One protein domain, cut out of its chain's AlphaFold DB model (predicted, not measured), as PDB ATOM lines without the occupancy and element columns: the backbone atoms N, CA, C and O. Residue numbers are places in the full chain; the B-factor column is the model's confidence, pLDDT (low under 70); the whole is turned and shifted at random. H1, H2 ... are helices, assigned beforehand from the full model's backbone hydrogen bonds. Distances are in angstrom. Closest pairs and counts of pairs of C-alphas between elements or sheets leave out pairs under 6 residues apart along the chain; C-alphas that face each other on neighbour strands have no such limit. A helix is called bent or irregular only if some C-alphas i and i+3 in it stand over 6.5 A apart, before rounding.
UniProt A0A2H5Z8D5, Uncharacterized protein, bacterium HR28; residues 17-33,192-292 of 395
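Overview. This is residues 17 to 33 and 192 to 292 of the 395 residues of an uncharacterized protein of bacterium HR28 (UniProt A0A2H5Z8D5). Helix H4 is the core; H3 and H5 cross it side by side, H6a runs along it and H2 crosses elsewhere. The 118 printed residues include six named helices, H1 to H6 in order: all helix. The whole is compact, radius of gyration of the C-alphas 14.4 A, spanning 45 by 27 by 25 A.

Along the chain. H4, residues 220 to 241, runs 31.3 A from C-alpha 220 at (-14.080, 15.729, 53.739). H1 is 17 to 20, H2 23 to 31, H5 254 to 266. H3, 198 to 210, is only just irregular: C-alphas 201 and 204 are 6.9 A apart. H6, 271 to 292, assigned as one helix by its hydrogen bonds, is bent: arms H6a, to 281, and H6b, from 284, those C-alphas 7.0 A apart; C-alpha 292 is at (12.271, -11.248, 39.485).

Arrangement. The hub H4 touches H3, about perpendicular at 75 degrees, closest C-alphas Tyr 226 and Val 203, 5.4 A. Every O i to N i+4 pair is within hydrogen-bond range in H2, H4, H5 and H6b; H6a has 6 of 7, H3 2 of 9 beside 6 of 10 O i to N i+3.

Size, cuts and confidence. Residues 34 to 191 are cut out, C-alphas 33 and 192 19.9 A apart. H4 to H5 is a long link. No printed residue is under 70 in pLDDT.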
ATOM      1  N   LEU A  17     -16.829  13.274  42.832       88.31
ATOM      2  CA  LEU A  17     -17.393  11.936  43.001       88.31
ATOM      3  C   LEU A  17     -16.757  10.935  42.048       88.31
ATOM      4  O   LEU A  17     -16.387   9.832  42.458       88.31
ATOM      5  N   GLY A  18     -16.675  11.313  40.770       89.88
ATOM      6  CA  GLY A  18     -16.102  10.465  39.742       89.88
ATOM      7  C   GLY A  18     -14.624  10.211  40.021       89.88
ATOM      8  O   GLY A  18     -14.192   9.065  39.942       89.88
ATOM      9  N   ALA A  19     -13.885  11.226  40.478       94.19
ATOM     10  CA  ALA A  19     -12.482  11.101  40.846       94.19
ATOM     11  C   ALA A  19     -12.272  10.152  42.037       94.19
ATOM     12  O   ALA A  19     -11.423   9.266  41.973       94.19
ATOM     13  N   LEU A  20     -13.078  10.263  43.100       91.50
ATOM     14  CA  LEU A  20     -13.025   9.352  44.255       91.50
ATOM     15  C   LEU A  20     -13.369   7.898  43.890       91.50
ATOM     16  O   LEU A  20     -12.893   6.961  44.537       91.50
ATOM     17  N   LYS A  21     -14.183   7.705  42.848       89.88
ATOM     18  CA  LYS A  21     -14.564   6.394  42.305       89.88
ATOM     19  C   LYS A  21     -13.711   5.951  41.121       89.88
ATOM     20  O   LYS A  21     -13.974   4.894  40.553       89.88
ATOM     21  N   TYR A  22     -12.700   6.731  40.748       94.62
ATOM     22  CA  TYR A  22     -11.903   6.458  39.567       94.62
ATOM     23  C   TYR A  22     -10.995   5.240  39.815       94.62
ATOM     24  O   TYR A  22     -10.095   5.317  40.660       94.62
ATOM     25  N   PRO A  23     -11.187   4.105  39.108       95.00
ATOM     26  CA  PRO A  23     -10.506   2.856  39.453       95.00
ATOM     27  C   PRO A  23      -8.970   2.923  39.415       95.00
ATOM     28  O   PRO A  23      -8.330   2.298  40.264       95.00
ATOM     29  N   PRO A  24      -8.325   3.653  38.481       95.50
ATOM     30  CA  PRO A  24      -6.879   3.853  38.532       95.50
ATOM     31  C   PRO A  24      -6.416   4.527  39.826       95.50
ATOM     32  O   PRO A  24      -5.544   3.978  40.498       95.50
ATOM     33  N   LEU A  25      -7.061   5.628  40.234       95.88
ATOM     34  CA  LEU A  25      -6.708   6.328  41.469       95.88
ATOM     35  C   LEU A  25      -6.875   5.425  42.692       95.88
ATOM     36  O   LEU A  25      -5.951   5.337  43.494       95.88
ATOM     37  N   GLN A  26      -8.003   4.715  42.806       95.00
ATOM     38  CA  GLN A  26      -8.232   3.785  43.917       95.00
ATOM     39  C   GLN A  26      -7.127   2.729  44.001       95.00
ATOM     40  O   GLN A  26      -6.540   2.531  45.063       95.00
ATOM     41  N   ARG A  27      -6.772   2.100  42.870       96.25
ATOM     42  CA  ARG A  27      -5.709   1.085  42.828       96.25
ATOM     43  C   ARG A  27      -4.354   1.642  43.260       96.25
ATOM     44  O   ARG A  27      -3.665   0.988  44.039       96.25
ATOM     45  N   TRP A  28      -3.950   2.812  42.765       97.12
ATOM     46  CA  TRP A  28      -2.653   3.403  43.117       97.12
ATOM     47  C   TRP A  28      -2.618   3.889  44.566       97.12
ATOM     48  O   TRP A  28      -1.666   3.595  45.288       97.12
ATOM     49  N   SER A  29      -3.673   4.564  45.025       97.50
ATOM     50  CA  SER A  29      -3.753   5.057  46.399       97.50
ATOM     51  C   SER A  29      -3.777   3.917  47.415       97.50
ATOM     52  O   SER A  29      -3.164   4.022  48.474       97.50
ATOM     53  N   ASP A  30      -4.448   2.809  47.092       96.56
ATOM     54  CA  ASP A  30      -4.582   1.668  48.000       96.56
ATOM     55  C   ASP A  30      -3.288   0.857  48.095       96.56
ATOM     56  O   ASP A  30      -2.964   0.365  49.175       96.56
ATOM     57  N   ARG A  31      -2.477   0.810  47.026       95.31
ATOM     58  CA  ARG A  31      -1.083   0.330  47.110       95.31
ATOM     59  C   ARG A  31      -0.226   1.201  48.031       95.31
ATOM     60  O   ARG A  31       0.664   0.683  48.697       95.31
ATOM     61  N   GLY A  32      -0.532   2.495  48.108       94.50
ATOM     62  CA  GLY A  32       0.018   3.424  49.099       94.50
ATOM     63  C   GLY A  32      -0.622   3.334  50.485       94.50
ATOM     64  O   GLY A  32      -0.244   4.086  51.375       94.50
ATOM     65  N   GLY A  33      -1.589   2.435  50.690       95.81
ATOM     66  CA  GLY A  33      -2.248   2.222  51.975       95.81
ATOM     67  C   GLY A  33      -3.413   3.166  52.284       95.81
ATOM     68  O   GLY A  33      -3.876   3.154  53.423       95.81
ATOM     69  N   ASP A 192      -9.817  17.373  62.175       94.44
ATOM     70  CA  ASP A 192     -10.014  16.541  63.365       94.44
ATOM     71  C   ASP A 192      -9.757  15.061  63.036       94.44
ATOM     72  O   ASP A 192      -9.100  14.358  63.804       94.44
ATOM     73  N   LEU A 193     -10.208  14.608  61.860       95.81
ATOM     74  CA  LEU A 193     -10.025  13.232  61.392       95.81
ATOM     75  C   LEU A 193      -8.565  12.905  61.062       95.81
ATOM     76  O   LEU A 193      -8.055  11.854  61.442       95.81
ATOM     77  N   PHE A 194      -7.893  13.795  60.333       95.75
ATOM     78  CA  PHE A 194      -6.574  13.521  59.764       95.75
ATOM     79  C   PHE A 194      -5.414  14.140  60.554       95.75
ATOM     80  O   PHE A 194      -4.270  14.073  60.108       95.75
ATOM     81  N   ARG A 195      -5.670  14.697  61.746       91.69
ATOM     82  CA  ARG A 195      -4.666  15.374  62.591       91.69
ATOM     83  C   ARG A 195      -3.381  14.571  62.797       91.69
ATOM     84  O   ARG A 195      -2.296  15.139  62.820       91.69
ATOM     85  N   THR A 196      -3.511  13.262  63.001       89.50
ATOM     86  CA  THR A 196      -2.393  12.359  63.319       89.50
ATOM     87  C   THR A 196      -1.932  11.539  62.116       89.50
ATOM     88  O   THR A 196      -1.224  10.555  62.300       89.50
ATOM     89  N   VAL A 197      -2.389  11.870  60.906       94.75
ATOM     90  CA  VAL A 197      -2.024  11.162  59.674       94.75
ATOM     91  C   VAL A 197      -0.869  11.920  59.012       94.75
ATOM     92  O   VAL A 197      -1.099  13.025  58.519       94.75
ATOM     93  N   PRO A 198       0.361  11.372  58.981       92.38
ATOM     94  CA  PRO A 198       1.513  12.062  58.397       92.38
ATOM     95  C   PRO A 198       1.282  12.468  56.937       92.38
ATOM     96  O   PRO A 198       1.547  13.605  56.553       92.38
ATOM     97  N   GLU A 199       0.682  11.588  56.133       93.94
ATOM     98  CA  GLU A 199       0.376  11.849  54.723       93.94
ATOM     99  C   GLU A 199      -0.572  13.044  54.539       93.94
ATOM    100  O   GLU A 199      -0.490  13.770  53.544       93.94
ATOM    101  N   ALA A 200      -1.442  13.315  55.514       94.81
ATOM    102  CA  ALA A 200      -2.364  14.440  55.447       94.81
ATOM    103  C   ALA A 200      -1.654  15.800  55.533       94.81
ATOM    104  O   ALA A 200      -2.193  16.798  55.056       94.81
ATOM    105  N   GLN A 201      -0.425  15.854  56.055       93.69
ATOM    106  CA  GLN A 201       0.374  17.084  56.090       93.69
ATOM    107  C   GLN A 201       0.786  17.547  54.681       93.69
ATOM    108  O   GLN A 201       0.983  18.740  54.446       93.69
ATOM    109  N   LEU A 202       0.849  16.624  53.716       96.12
ATOM    110  CA  LEU A 202       1.235  16.905  52.329       96.12
ATOM    111  C   LEU A 202       0.041  17.220  51.416       96.12
ATOM    112  O   LEU A 202       0.234  17.733  50.313       96.12
ATOM    113  N   VAL A 203      -1.195  17.000  51.879       97.12
ATOM    114  CA  VAL A 203      -2.434  17.279  51.123       97.12
ATOM    115  C   VAL A 203      -2.465  18.709  50.589       97.12
ATOM    116  O   VAL A 203      -2.820  18.940  49.433       97.12
ATOM    117  N   GLY A 204      -2.043  19.674  51.409       95.31
ATOM    118  CA  GLY A 204      -2.021  21.081  51.022       95.31
ATOM    119  C   GLY A 204      -1.088  21.387  49.847       95.31
ATOM    120  O   GLY A 204      -1.344  22.346  49.123       95.31
ATOM    121  N   GLN A 205      -0.030  20.596  49.629       95.00
ATOM    122  CA  GLN A 205       0.881  20.802  48.499       95.00
ATOM    123  C   GLN A 205       0.191  20.501  47.168       95.00
ATOM    124  O   GLN A 205       0.234  21.330  46.262       95.00
ATOM    125  N   LEU A 206      -0.508  19.367  47.088       97.06
ATOM    126  CA  LEU A 206      -1.265  18.962  45.903       97.06
ATOM    127  C   LEU A 206      -2.510  19.829  45.686       97.06
ATOM    128  O   LEU A 206      -2.773  20.263  44.569       97.06
ATOM    129  N   ALA A 207      -3.245  20.162  46.751       97.25
ATOM    130  CA  ALA A 207      -4.463  20.965  46.637       97.25
ATOM    131  C   ALA A 207      -4.225  22.376  46.073       97.25
ATOM    132  O   ALA A 207      -5.072  22.920  45.364       97.25
ATOM    133  N   ARG A 208      -3.053  22.967  46.347       95.81
ATOM    134  CA  ARG A 208      -2.663  24.271  45.787       95.81
ATOM    135  C   ARG A 208      -2.476  24.252  44.272       95.81
ATOM    136  O   ARG A 208      -2.588  25.315  43.662       95.81
ATOM    137  N   LEU A 209      -2.182  23.090  43.688       95.44
ATOM    138  CA  LEU A 209      -1.977  22.952  42.251       95.44
ATOM    139  C   LEU A 209      -3.303  23.076  41.493       95.44
ATOM    140  O   LEU A 209      -3.405  23.857  40.555       95.44
ATOM    141  N   ASP A 210      -4.337  22.378  41.964       96.06
ATOM    142  CA  ASP A 210      -5.648  22.362  41.306       96.06
ATOM    143  C   ASP A 210      -6.496  23.605  41.598       96.06
ATOM    144  O   ASP A 210      -7.370  23.941  40.804       96.06
ATOM    145  N   ARG A 211      -6.270  24.268  42.743       93.75
ATOM    146  CA  ARG A 211      -7.007  25.472  43.184       93.75
ATOM    147  C   ARG A 211      -8.531  25.301  43.164       93.75
ATOM    148  O   ARG A 211      -9.258  26.212  42.768       93.75
ATOM    149  N   LEU A 212      -9.012  24.147  43.630       95.38
ATOM    150  CA  LEU A 212     -10.445  23.893  43.771       95.38
ATOM    151  C   LEU A 212     -11.121  24.990  44.622       95.38
ATOM    152  O   LEU A 212     -10.506  25.504  45.561       95.38
ATOM    153  N   PRO A 213     -12.404  25.312  44.369       93.44
ATOM    154  CA  PRO A 213     -13.124  26.371  45.085       93.44
ATOM    155  C   PRO A 213     -13.388  26.061  46.568       93.44
ATOM    156  O   PRO A 213     -13.850  26.927  47.307       93.44
ATOM    157  N   VAL A 214     -13.111  24.833  47.016       93.00
ATOM    158  CA  VAL A 214     -13.264  24.394  48.406       93.00
ATOM    159  C   VAL A 214     -11.950  23.796  48.891       93.00
ATOM    160  O   VAL A 214     -11.353  22.954  48.223       93.00
ATOM    161  N   SER A 215     -11.505  24.222  50.074       94.31
ATOM    162  CA  SER A 215     -10.250  23.750  50.662       94.31
ATOM    163  C   SER A 215     -10.392  22.345  51.269       94.31
ATOM    164  O   SER A 215     -11.423  22.053  51.886       94.31
ATOM    165  N   PRO A 216      -9.338  21.503  51.232       95.19
ATOM    166  CA  PRO A 216      -9.296  20.239  51.969       95.19
ATOM    167  C   PRO A 216      -9.588  20.387  53.468       95.19
ATOM    168  O   PRO A 216     -10.144  19.491  54.082       95.19
ATOM    169  N   ALA A 217      -9.258  21.526  54.086       94.56
ATOM    170  CA  ALA A 217      -9.554  21.744  55.505       94.56
ATOM    171  C   ALA A 217     -11.059  21.935  55.791       94.56
ATOM    172  O   ALA A 217     -11.487  21.815  56.937       94.56
ATOM    173  N   GLN A 218     -11.859  22.249  54.766       93.12
ATOM    174  CA  GLN A 218     -13.279  22.597  54.884       93.12
ATOM    175  C   GLN A 218     -14.223  21.470  54.458       93.12
ATOM    176  O   GLN A 218     -15.405  21.512  54.810       93.12
ATOM    177  N   ASP A 219     -13.743  20.505  53.669       93.62
ATOM    178  CA  ASP A 219     -14.577  19.451  53.098       93.62
ATOM    179  C   ASP A 219     -13.885  18.086  53.081       93.62
ATOM    180  O   ASP A 219     -12.733  17.943  52.664       93.62
ATOM    181  N   LEU A 220     -14.613  17.070  53.545       93.62
ATOM    182  CA  LEU A 220     -14.080  15.729  53.739       93.62
ATOM    183  C   LEU A 220     -13.820  14.989  52.425       93.62
ATOM    184  O   LEU A 220     -12.808  14.290  52.347       93.62
ATOM    185  N   ALA A 221     -14.650  15.139  51.388       92.69
ATOM    186  CA  ALA A 221     -14.358  14.520  50.093       92.69
ATOM    187  C   ALA A 221     -13.113  15.126  49.463       92.69
ATOM    188  O   ALA A 221     -12.281  14.383  48.944       92.69
ATOM    189  N   VAL A 222     -12.961  16.450  49.549       95.12
ATOM    190  CA  VAL A 222     -11.776  17.138  49.026       95.12
ATOM    191  C   VAL A 222     -10.521  16.663  49.763       95.12
ATOM    192  O   VAL A 222      -9.554  16.251  49.124       95.12
ATOM    193  N   ALA A 223     -10.546  16.623  51.101       96.19
ATOM    194  CA  ALA A 223      -9.442  16.069  51.888       96.19
ATOM    195  C   ALA A 223      -9.120  14.618  51.527       96.19
ATOM    196  O   ALA A 223      -7.956  14.272  51.348       96.19
ATOM    197  N   THR A 224     -10.146  13.780  51.384       95.81
ATOM    198  CA  THR A 224      -9.990  12.358  51.055       95.81
ATOM    199  C   THR A 224      -9.391  12.166  49.667       95.81
ATOM    200  O   THR A 224      -8.515  11.320  49.490       95.81
ATOM    201  N   TYR A 225      -9.831  12.954  48.686       96.88
ATOM    202  CA  TYR A 225      -9.300  12.922  47.329       96.88
ATOM    203  C   TYR A 225      -7.800  13.227  47.319       96.88
ATOM    204  O   TYR A 225      -7.010  12.424  46.822       96.88
ATOM    205  N   TYR A 226      -7.387  14.328  47.949       98.25
ATOM    206  CA  TYR A 226      -5.969  14.675  48.007       98.25
ATOM    207  C   TYR A 226      -5.151  13.721  48.863       98.25
ATOM    208  O   TYR A 226      -4.021  13.416  48.494       98.25
ATOM    209  N   LEU A 227      -5.699  13.199  49.961       98.19
ATOM    210  CA  LEU A 227      -5.010  12.186  50.757       98.19
ATOM    211  C   LEU A 227      -4.750  10.927  49.921       98.19
ATOM    212  O   LEU A 227      -3.646  10.390  49.944       98.19
ATOM    213  N   ARG A 228      -5.727  10.492  49.111       98.31
ATOM    214  CA  ARG A 228      -5.540   9.384  48.161       98.31
ATOM    215  C   ARG A 228      -4.436   9.679  47.147       98.31
ATOM    216  O   ARG A 228      -3.632   8.788  46.877       98.31
ATOM    217  N   LEU A 229      -4.361  10.903  46.621       98.62
ATOM    218  CA  LEU A 229      -3.274  11.307  45.725       98.62
ATOM    219  C   LEU A 229      -1.908  11.283  46.426       98.62
ATOM    220  O   LEU A 229      -0.965  10.728  45.868       98.62
ATOM    221  N   VAL A 230      -1.796  11.793  47.660       98.50
ATOM    222  CA  VAL A 230      -0.547  11.712  48.443       98.50
ATOM    223  C   VAL A 230      -0.126  10.257  48.640       98.50
ATOM    224  O   VAL A 230       1.031   9.921  48.398       98.50
ATOM    225  N   CYS A 231      -1.050   9.374  49.025       98.38
ATOM    226  CA  CYS A 231      -0.755   7.951  49.187       98.38
ATOM    227  C   CYS A 231      -0.294   7.308  47.867       98.38
ATOM    228  O   CYS A 231       0.656   6.527  47.864       98.38
ATOM    229  N   ALA A 232      -0.913   7.663  46.737       98.44
ATOM    230  CA  ALA A 232      -0.480   7.193  45.422       98.44
ATOM    231  C   ALA A 232       0.941   7.684  45.076       98.44
ATOM    232  O   ALA A 232       1.768   6.890  44.624       98.44
ATOM    233  N   CYS A 233       1.262   8.952  45.359       98.38
ATOM    234  CA  CYS A 233       2.618   9.492  45.232       98.38
ATOM    235  C   CYS A 233       3.616   8.763  46.142       98.38
ATOM    236  O   CYS A 233       4.703   8.412  45.692       98.38
ATOM    237  N   ARG A 234       3.252   8.481  47.401       97.56
ATOM    238  CA  ARG A 234       4.104   7.751  48.359       97.56
ATOM    239  C   ARG A 234       4.425   6.349  47.855       97.56
ATOM    240  O   ARG A 234       5.561   5.887  47.969       97.56
ATOM    241  N   TRP A 235       3.440   5.682  47.260       97.06
ATOM    242  CA  TRP A 235       3.655   4.399  46.606       97.06
ATOM    243  C   TRP A 235       4.613   4.514  45.414       97.06
ATOM    244  O   TRP A 235       5.568   3.744  45.348       97.06
ATOM    245  N   CYS A 236       4.430   5.494  44.523       97.62
ATOM    246  CA  CYS A 236       5.339   5.696  43.389       97.62
ATOM    247  C   CYS A 236       6.772   6.001  43.853       97.62
ATOM    248  O   CYS A 236       7.720   5.383  43.376       97.62
ATOM    249  N   TYR A 237       6.930   6.872  44.852       97.38
ATOM    250  CA  TYR A 237       8.218   7.159  45.489       97.38
ATOM    251  C   TYR A 237       8.889   5.893  46.026       97.38
ATOM    252  O   TYR A 237      10.090   5.687  45.841       97.38
ATOM    253  N   THR A 238       8.099   5.033  46.671       95.88
ATOM    254  CA  THR A 238       8.574   3.757  47.205       95.88
ATOM    255  C   THR A 238       9.009   2.824  46.081       95.88
ATOM    256  O   THR A 238      10.085   2.249  46.178       95.88
ATOM    257  N   GLU A 239       8.226   2.674  45.010       95.19
ATOM    258  CA  GLU A 239       8.608   1.816  43.880       95.19
ATOM    259  C   GLU A 239       9.881   2.303  43.186       95.19
ATOM    260  O   GLU A 239      10.731   1.487  42.845       95.19
ATOM    261  N   GLU A 240      10.036   3.617  43.028       95.19
ATOM    262  CA  GLU A 240      11.205   4.234  42.399       95.19
ATOM    263  C   GLU A 240      12.505   4.001  43.184       95.19
ATOM    264  O   GLU A 240      13.569   3.890  42.583       95.19
ATOM    265  N   ARG A 241      12.442   3.931  44.521       94.69
ATOM    266  CA  ARG A 241      13.638   3.869  45.384       94.69
ATOM    267  C   ARG A 241      13.895   2.509  46.003       94.69
ATOM    268  O   ARG A 241      15.051   2.166  46.234       94.69
ATOM    269  N   LYS A 242      12.850   1.730  46.279       94.38
ATOM    270  CA  LYS A 242      12.988   0.420  46.911       94.38
ATOM    271  C   LYS A 242      13.750  -0.514  45.968       94.38
ATOM    272  O   LYS A 242      13.209  -0.847  44.910       94.38
ATOM    273  N   PRO A 243      14.933  -1.023  46.350       93.62
ATOM    274  CA  PRO A 243      15.671  -1.958  45.511       93.62
ATOM    275  C   PRO A 243      14.825  -3.179  45.115       93.62
ATOM    276  O   PRO A 243      13.904  -3.598  45.830       93.62
ATOM    277  N   LEU A 244      15.118  -3.767  43.956       92.56
ATOM    278  CA  LEU A 244      14.533  -5.044  43.545       92.56
ATOM    279  C   LEU A 244      15.038  -6.174  44.456       92.56
ATOM    280  O   LEU A 244      14.255  -7.025  44.880       92.56
ATOM    281  N   LEU A 245      16.318  -6.120  44.833       92.81
ATOM    282  CA  LEU A 245      16.970  -7.016  45.788       92.81
ATOM    283  C   LEU A 245      17.854  -6.202  46.740       92.81
ATOM    284  O   LEU A 245      18.689  -5.433  46.279       92.81
ATOM    285  N   ASP A 246      17.658  -6.392  48.042       92.50
ATOM    286  CA  ASP A 246      18.428  -5.793  49.140       92.50
ATOM    287  C   ASP A 246      18.177  -6.582  50.441       92.50
ATOM    288  O   ASP A 246      17.222  -7.382  50.513       92.50
ATOM    289  N   VAL A 247      19.026  -6.349  51.444       87.56
ATOM    290  CA  VAL A 247      18.908  -6.852  52.813       87.56
ATOM    291  C   VAL A 247      18.183  -5.821  53.675       87.56
ATOM    292  O   VAL A 247      18.640  -4.700  53.856       87.56
ATOM    293  N   GLY A 248      17.072  -6.237  54.278       82.25
ATOM    294  CA  GLY A 248      16.346  -5.428  55.252       82.25
ATOM    295  C   GLY A 248      15.085  -4.759  54.711       82.25
ATOM    296  O   GLY A 248      14.575  -5.067  53.631       82.25
ATOM    297  N   GLU A 249      14.527  -3.891  55.549       83.25
ATOM    298  CA  GLU A 249      13.277  -3.191  55.291       83.25
ATOM    299  C   GLU A 249      13.564  -1.814  54.687       83.25
ATOM    300  O   GLU A 249      14.228  -0.983  55.302       83.25
ATOM    301  N   PHE A 250      13.022  -1.553  53.495       88.12
ATOM    302  CA  PHE A 250      13.049  -0.213  52.918       88.12
ATOM    303  C   PHE A 250      12.105   0.703  53.697       88.12
ATOM    304  O   PHE A 250      10.913   0.407  53.824       88.12
ATOM    305  N   ARG A 251      12.630   1.831  54.178       89.19
ATOM    306  CA  ARG A 251      11.863   2.845  54.900       89.19
ATOM    307  C   ARG A 251      11.836   4.134  54.102       89.19
ATOM    308  O   ARG A 251      12.865   4.606  53.636       89.19
ATOM    309  N   VAL A 252      10.641   4.693  53.967       89.06
ATOM    310  CA  VAL A 252      10.454   6.023  53.388       89.06
ATOM    311  C   VAL A 252      10.863   7.054  54.433       89.06
ATOM    312  O   VAL A 252      10.346   7.025  55.549       89.06
ATOM    313  N   VAL A 253      11.774   7.951  54.062       91.38
ATOM    314  CA  VAL A 253      12.111   9.142  54.848       91.38
ATOM    315  C   VAL A 253      11.139  10.247  54.444       91.38
ATOM    316  O   VAL A 253      11.093  10.637  53.277       91.38
ATOM    317  N   ASP A 254      10.319  10.719  55.385       90.44
ATOM    318  CA  ASP A 254       9.186  11.597  55.062       90.44
ATOM    319  C   ASP A 254       9.623  12.947  54.464       90.44
ATOM    320  O   ASP A 254       8.996  13.409  53.510       90.44
ATOM    321  N   ASP A 255      10.730  13.532  54.933       92.56
ATOM    322  CA  ASP A 255      11.270  14.788  54.388       92.56
ATOM    323  C   ASP A 255      11.771  14.628  52.943       92.56
ATOM    324  O   ASP A 255      11.516  15.478  52.088       92.56
ATOM    325  N   GLU A 256      12.428  13.506  52.632       95.38
ATOM    326  CA  GLU A 256      12.877  13.202  51.268       95.38
ATOM    327  C   GLU A 256      11.693  12.950  50.331       95.38
ATOM    328  O   GLU A 256      11.711  13.360  49.168       95.38
ATOM    329  N   PHE A 257      10.648  12.286  50.829       96.06
ATOM    330  CA  PHE A 257       9.410  12.110  50.081       96.06
ATOM    331  C   PHE A 257       8.725  13.453  49.811       96.06
ATOM    332  O   PHE A 257       8.318  13.710  48.677       96.06
ATOM    333  N   ALA A 258       8.639  14.328  50.815       95.81
ATOM    334  CA  ALA A 258       8.066  15.658  50.669       95.81
ATOM    335  C   ALA A 258       8.834  16.506  49.641       95.81
ATOM    336  O   ALA A 258       8.209  17.153  48.800       95.81
ATOM    337  N   ALA A 259      10.170  16.460  49.655       95.88
ATOM    338  CA  ALA A 259      11.009  17.144  48.671       95.88
ATOM    339  C   ALA A 259      10.786  16.602  47.247       95.88
ATOM    340  O   ALA A 259      10.495  17.368  46.329       95.88
ATOM    341  N   ALA A 260      10.815  15.276  47.069       96.44
ATOM    342  CA  ALA A 260      10.590  14.638  45.770       96.44
ATOM    343  C   ALA A 260       9.173  14.869  45.213       96.44
ATOM    344  O   ALA A 260       8.970  14.879  43.995       96.44
ATOM    345  N   LEU A 261       8.183  15.030  46.097       97.25
ATOM    346  CA  LEU A 261       6.827  15.424  45.731       97.25
ATOM    347  C   LEU A 261       6.786  16.885  45.265       97.25
ATOM    348  O   LEU A 261       6.199  17.167  44.221       97.25
ATOM    349  N   ALA A 262       7.430  17.799  45.994       96.62
ATOM    350  CA  ALA A 262       7.488  19.217  45.642       96.62
ATOM    351  C   ALA A 262       8.144  19.454  44.270       96.62
ATOM    352  O   ALA A 262       7.619  20.228  43.468       96.62
ATOM    353  N   GLU A 263       9.231  18.740  43.961       95.94
ATOM    354  CA  GLU A 263       9.886  18.786  42.645       95.94
ATOM    355  C   GLU A 263       8.936  18.386  41.510       95.94
ATOM    356  O   GLU A 263       8.867  19.055  40.480       95.94
ATOM    357  N   ARG A 264       8.147  17.324  41.707       96.12
ATOM    358  CA  ARG A 264       7.182  16.859  40.698       96.12
ATOM    359  C   ARG A 264       5.999  17.802  40.533       96.12
ATOM    360  O   ARG A 264       5.501  17.962  39.421       96.12
ATOM    361  N   ILE A 265       5.563  18.442  41.616       96.81
ATOM    362  CA  ILE A 265       4.500  19.452  41.576       96.81
ATOM    363  C   ILE A 265       4.918  20.648  40.713       96.81
ATOM    364  O   ILE A 265       4.084  21.175  39.983       96.81
ATOM    365  N   ALA A 266       6.192  21.058  40.753       93.69
ATOM    366  CA  ALA A 266       6.672  22.252  40.054       93.69
ATOM    367  C   ALA A 266       6.479  22.216  38.523       93.69
ATOM    368  O   ALA A 266       6.362  23.272  37.905       93.69
ATOM    369  N   GLY A 267       6.434  21.024  37.916       89.31
ATOM    370  CA  GLY A 267       6.255  20.839  36.471       89.31
ATOM    371  C   GLY A 267       4.873  20.338  36.044       89.31
ATOM    372  O   GLY A 267       4.658  20.105  34.856       89.31
ATOM    373  N   ALA A 268       3.950  20.127  36.984       95.69
ATOM    374  CA  ALA A 268       2.640  19.555  36.699       95.69
ATOM    375  C   ALA A 268       1.561  20.634  36.532       95.69
ATOM    376  O   ALA A 268       1.669  21.745  37.041       95.69
ATOM    377  N   SER A 269       0.491  20.281  35.827       94.12
ATOM    378  CA  SER A 269      -0.679  21.132  35.579       94.12
ATOM    379  C   SER A 269      -1.899  20.751  36.428       94.12
ATOM    380  O   SER A 269      -2.820  21.550  36.570       94.12
ATOM    381  N   SER A 270      -1.891  19.566  37.045       97.19
ATOM    382  CA  SER A 270      -2.862  19.151  38.063       97.19
ATOM    383  C   SER A 270      -2.252  18.152  39.043       97.19
ATOM    384  O   SER A 270      -1.267  17.472  38.740       97.19
ATOM    385  N   ALA A 271      -2.852  18.027  40.226       97.69
ATOM    386  CA  ALA A 271      -2.418  17.066  41.234       97.69
ATOM    387  C   ALA A 271      -2.582  15.616  40.756       97.69
ATOM    388  O   ALA A 271      -1.761  14.754  41.071       97.69
ATOM    389  N   PHE A 272      -3.623  15.346  39.965       97.81
ATOM    390  CA  PHE A 272      -3.810  14.037  39.352       97.81
ATOM    391  C   PHE A 272      -2.719  13.722  38.324       97.81
ATOM    392  O   PHE A 272      -2.206  12.605  38.322       97.81
ATOM    393  N   GLN A 273      -2.303  14.703  37.512       97.44
ATOM    394  CA  GLN A 273      -1.232  14.514  36.534       97.44
ATOM    395  C   GLN A 273       0.092  14.119  37.204       97.44
ATOM    396  O   GLN A 273       0.805  13.272  36.672       97.44
ATOM    397  N   VAL A 274       0.407  14.675  38.385       98.06
ATOM    398  CA  VAL A 274       1.588  14.262  39.172       98.06
ATOM    399  C   VAL A 274       1.577  12.752  39.407       98.06
ATOM    400  O   VAL A 274       2.575  12.077  39.155       98.06
ATOM    401  N   VAL A 275       0.442  12.218  39.869       97.81
ATOM    402  CA  VAL A 275       0.282  10.781  40.120       97.81
ATOM    403  C   VAL A 275       0.357  10.006  38.811       97.81
ATOM    404  O   VAL A 275       1.127   9.058  38.719       97.81
ATOM    405  N   GLU A 276      -0.403  10.408  37.796       97.62
ATOM    406  CA  GLU A 276      -0.471   9.710  36.514       97.62
ATOM    407  C   GLU A 276       0.912   9.558  35.866       97.62
ATOM    408  O   GLU A 276       1.335   8.437  35.577       97.62
ATOM    409  N   VAL A 277       1.663  10.651  35.726       97.69
ATOM    410  CA  VAL A 277       3.006  10.629  35.127       97.69
ATOM    411  C   VAL A 277       3.963   9.783  35.963       97.69
ATOM    412  O   VAL A 277       4.694   8.954  35.420       97.69
ATOM    413  N   TRP A 278       3.939   9.927  37.290       97.69
ATOM    414  CA  TRP A 278       4.823   9.144  38.152       97.69
ATOM    415  C   TRP A 278       4.495   7.647  38.090       97.69
ATOM    416  O   TRP A 278       5.410   6.826  38.051       97.69
ATOM    417  N   THR A 279       3.214   7.274  37.983       96.81
ATOM    418  CA  THR A 279       2.808   5.866  37.841       96.81
ATOM    419  C   THR A 279       3.349   5.240  36.553       96.81
ATOM    420  O   THR A 279       3.790   4.091  36.586       96.81
ATOM    421  N   GLN A 280       3.373   5.994  35.449       96.12
ATOM    422  CA  GLN A 280       3.939   5.551  34.171       96.12
ATOM    423  C   GLN A 280       5.457   5.358  34.278       96.12
ATOM    424  O   GLN A 280       5.991   4.360  33.800       96.12
ATOM    425  N   GLN A 281       6.154   6.263  34.974       95.25
ATOM    426  CA  GLN A 281       7.600   6.161  35.209       95.25
ATOM    427  C   GLN A 281       7.978   4.922  36.034       95.25
ATOM    428  O   GLN A 281       9.001   4.296  35.767       95.25
ATOM    429  N   VAL A 282       7.156   4.535  37.017       95.81
ATOM    430  CA  VAL A 282       7.437   3.365  37.869       95.81
ATOM    431  C   VAL A 282       6.897   2.044  37.311       95.81
ATOM    432  O   VAL A 282       7.159   0.981  37.880       95.81
ATOM    433  N   GLU A 283       6.148   2.059  36.205       94.31
ATOM    434  CA  GLU A 283       5.585   0.844  35.607       94.31
ATOM    435  C   GLU A 283       6.661  -0.167  35.152       94.31
ATOM    436  O   GLU A 283       6.523  -1.354  35.487       94.31
ATOM    437  N   PRO A 284       7.753   0.236  34.466       93.69
ATOM    438  CA  PRO A 284       8.846  -0.679  34.134       93.69
ATOM    439  C   PRO A 284       9.463  -1.331  35.377       93.69
ATOM    440  O   PRO A 284       9.711  -2.537  35.383       93.69
ATOM    441  N   ILE A 285       9.611  -0.569  36.468       95.19
ATOM    442  CA  ILE A 285      10.156  -1.063  37.740       95.19
ATOM    443  C   ILE A 285       9.237  -2.128  38.349       95.19
ATOM    444  O   ILE A 285       9.694  -3.191  38.768       95.19
ATOM    445  N   GLN A 286       7.923  -1.903  38.330       93.31
ATOM    446  CA  GLN A 286       6.947  -2.895  38.796       93.31
ATOM    447  C   GLN A 286       6.915  -4.155  37.938       93.31
ATOM    448  O   GLN A 286       6.645  -5.248  38.444       93.31
ATOM    449  N   ARG A 287       7.111  -4.023  36.621       93.00
ATOM    450  CA  ARG A 287       7.219  -5.180  35.730       93.00
ATOM    451  C   ARG A 287       8.454  -6.000  36.094       93.00
ATOM    452  O   ARG A 287       8.307  -7.191  36.348       93.00
ATOM    453  N   ALA A 288       9.604  -5.348  36.242       93.75
ATOM    454  CA  ALA A 288      10.842  -5.989  36.666       93.75
ATOM    455  C   ALA A 288      10.703  -6.692  38.019       93.75
ATOM    456  O   ALA A 288      11.082  -7.850  38.161       93.75
ATOM    457  N   ARG A 289      10.103  -6.026  39.013       93.12
ATOM    458  CA  ARG A 289       9.899  -6.603  40.347       93.12
ATOM    459  C   ARG A 289       9.085  -7.895  40.284       93.12
ATOM    460  O   ARG A 289       9.483  -8.877  40.900       93.12
ATOM    461  N   ARG A 290       7.989  -7.905  39.518       92.88
ATOM    462  CA  ARG A 290       7.149  -9.100  39.316       92.88
ATOM    463  C   ARG A 290       7.876 -10.212  38.566       92.88
ATOM    464  O   ARG A 290       7.663 -11.378  38.867       92.88
ATOM    465  N   GLU A 291       8.719  -9.859  37.602       93.69
ATOM    466  CA  GLU A 291       9.507 -10.831  36.842       93.69
ATOM    467  C   GLU A 291      10.596 -11.487  37.702       93.69
ATOM    468  O   GLU A 291      10.838 -12.685  37.576       93.69
ATOM    469  N   LEU A 292      11.218 -10.729  38.612       93.12
ATOM    470  CA  LEU A 292      12.271 -11.248  39.485       93.12
ATOM    471  C   LEU A 292      11.739 -11.953  40.742       93.12
ATOM    472  O   LEU A 292      12.419 -12.840  41.254       93.12
TER     473      LEU A 292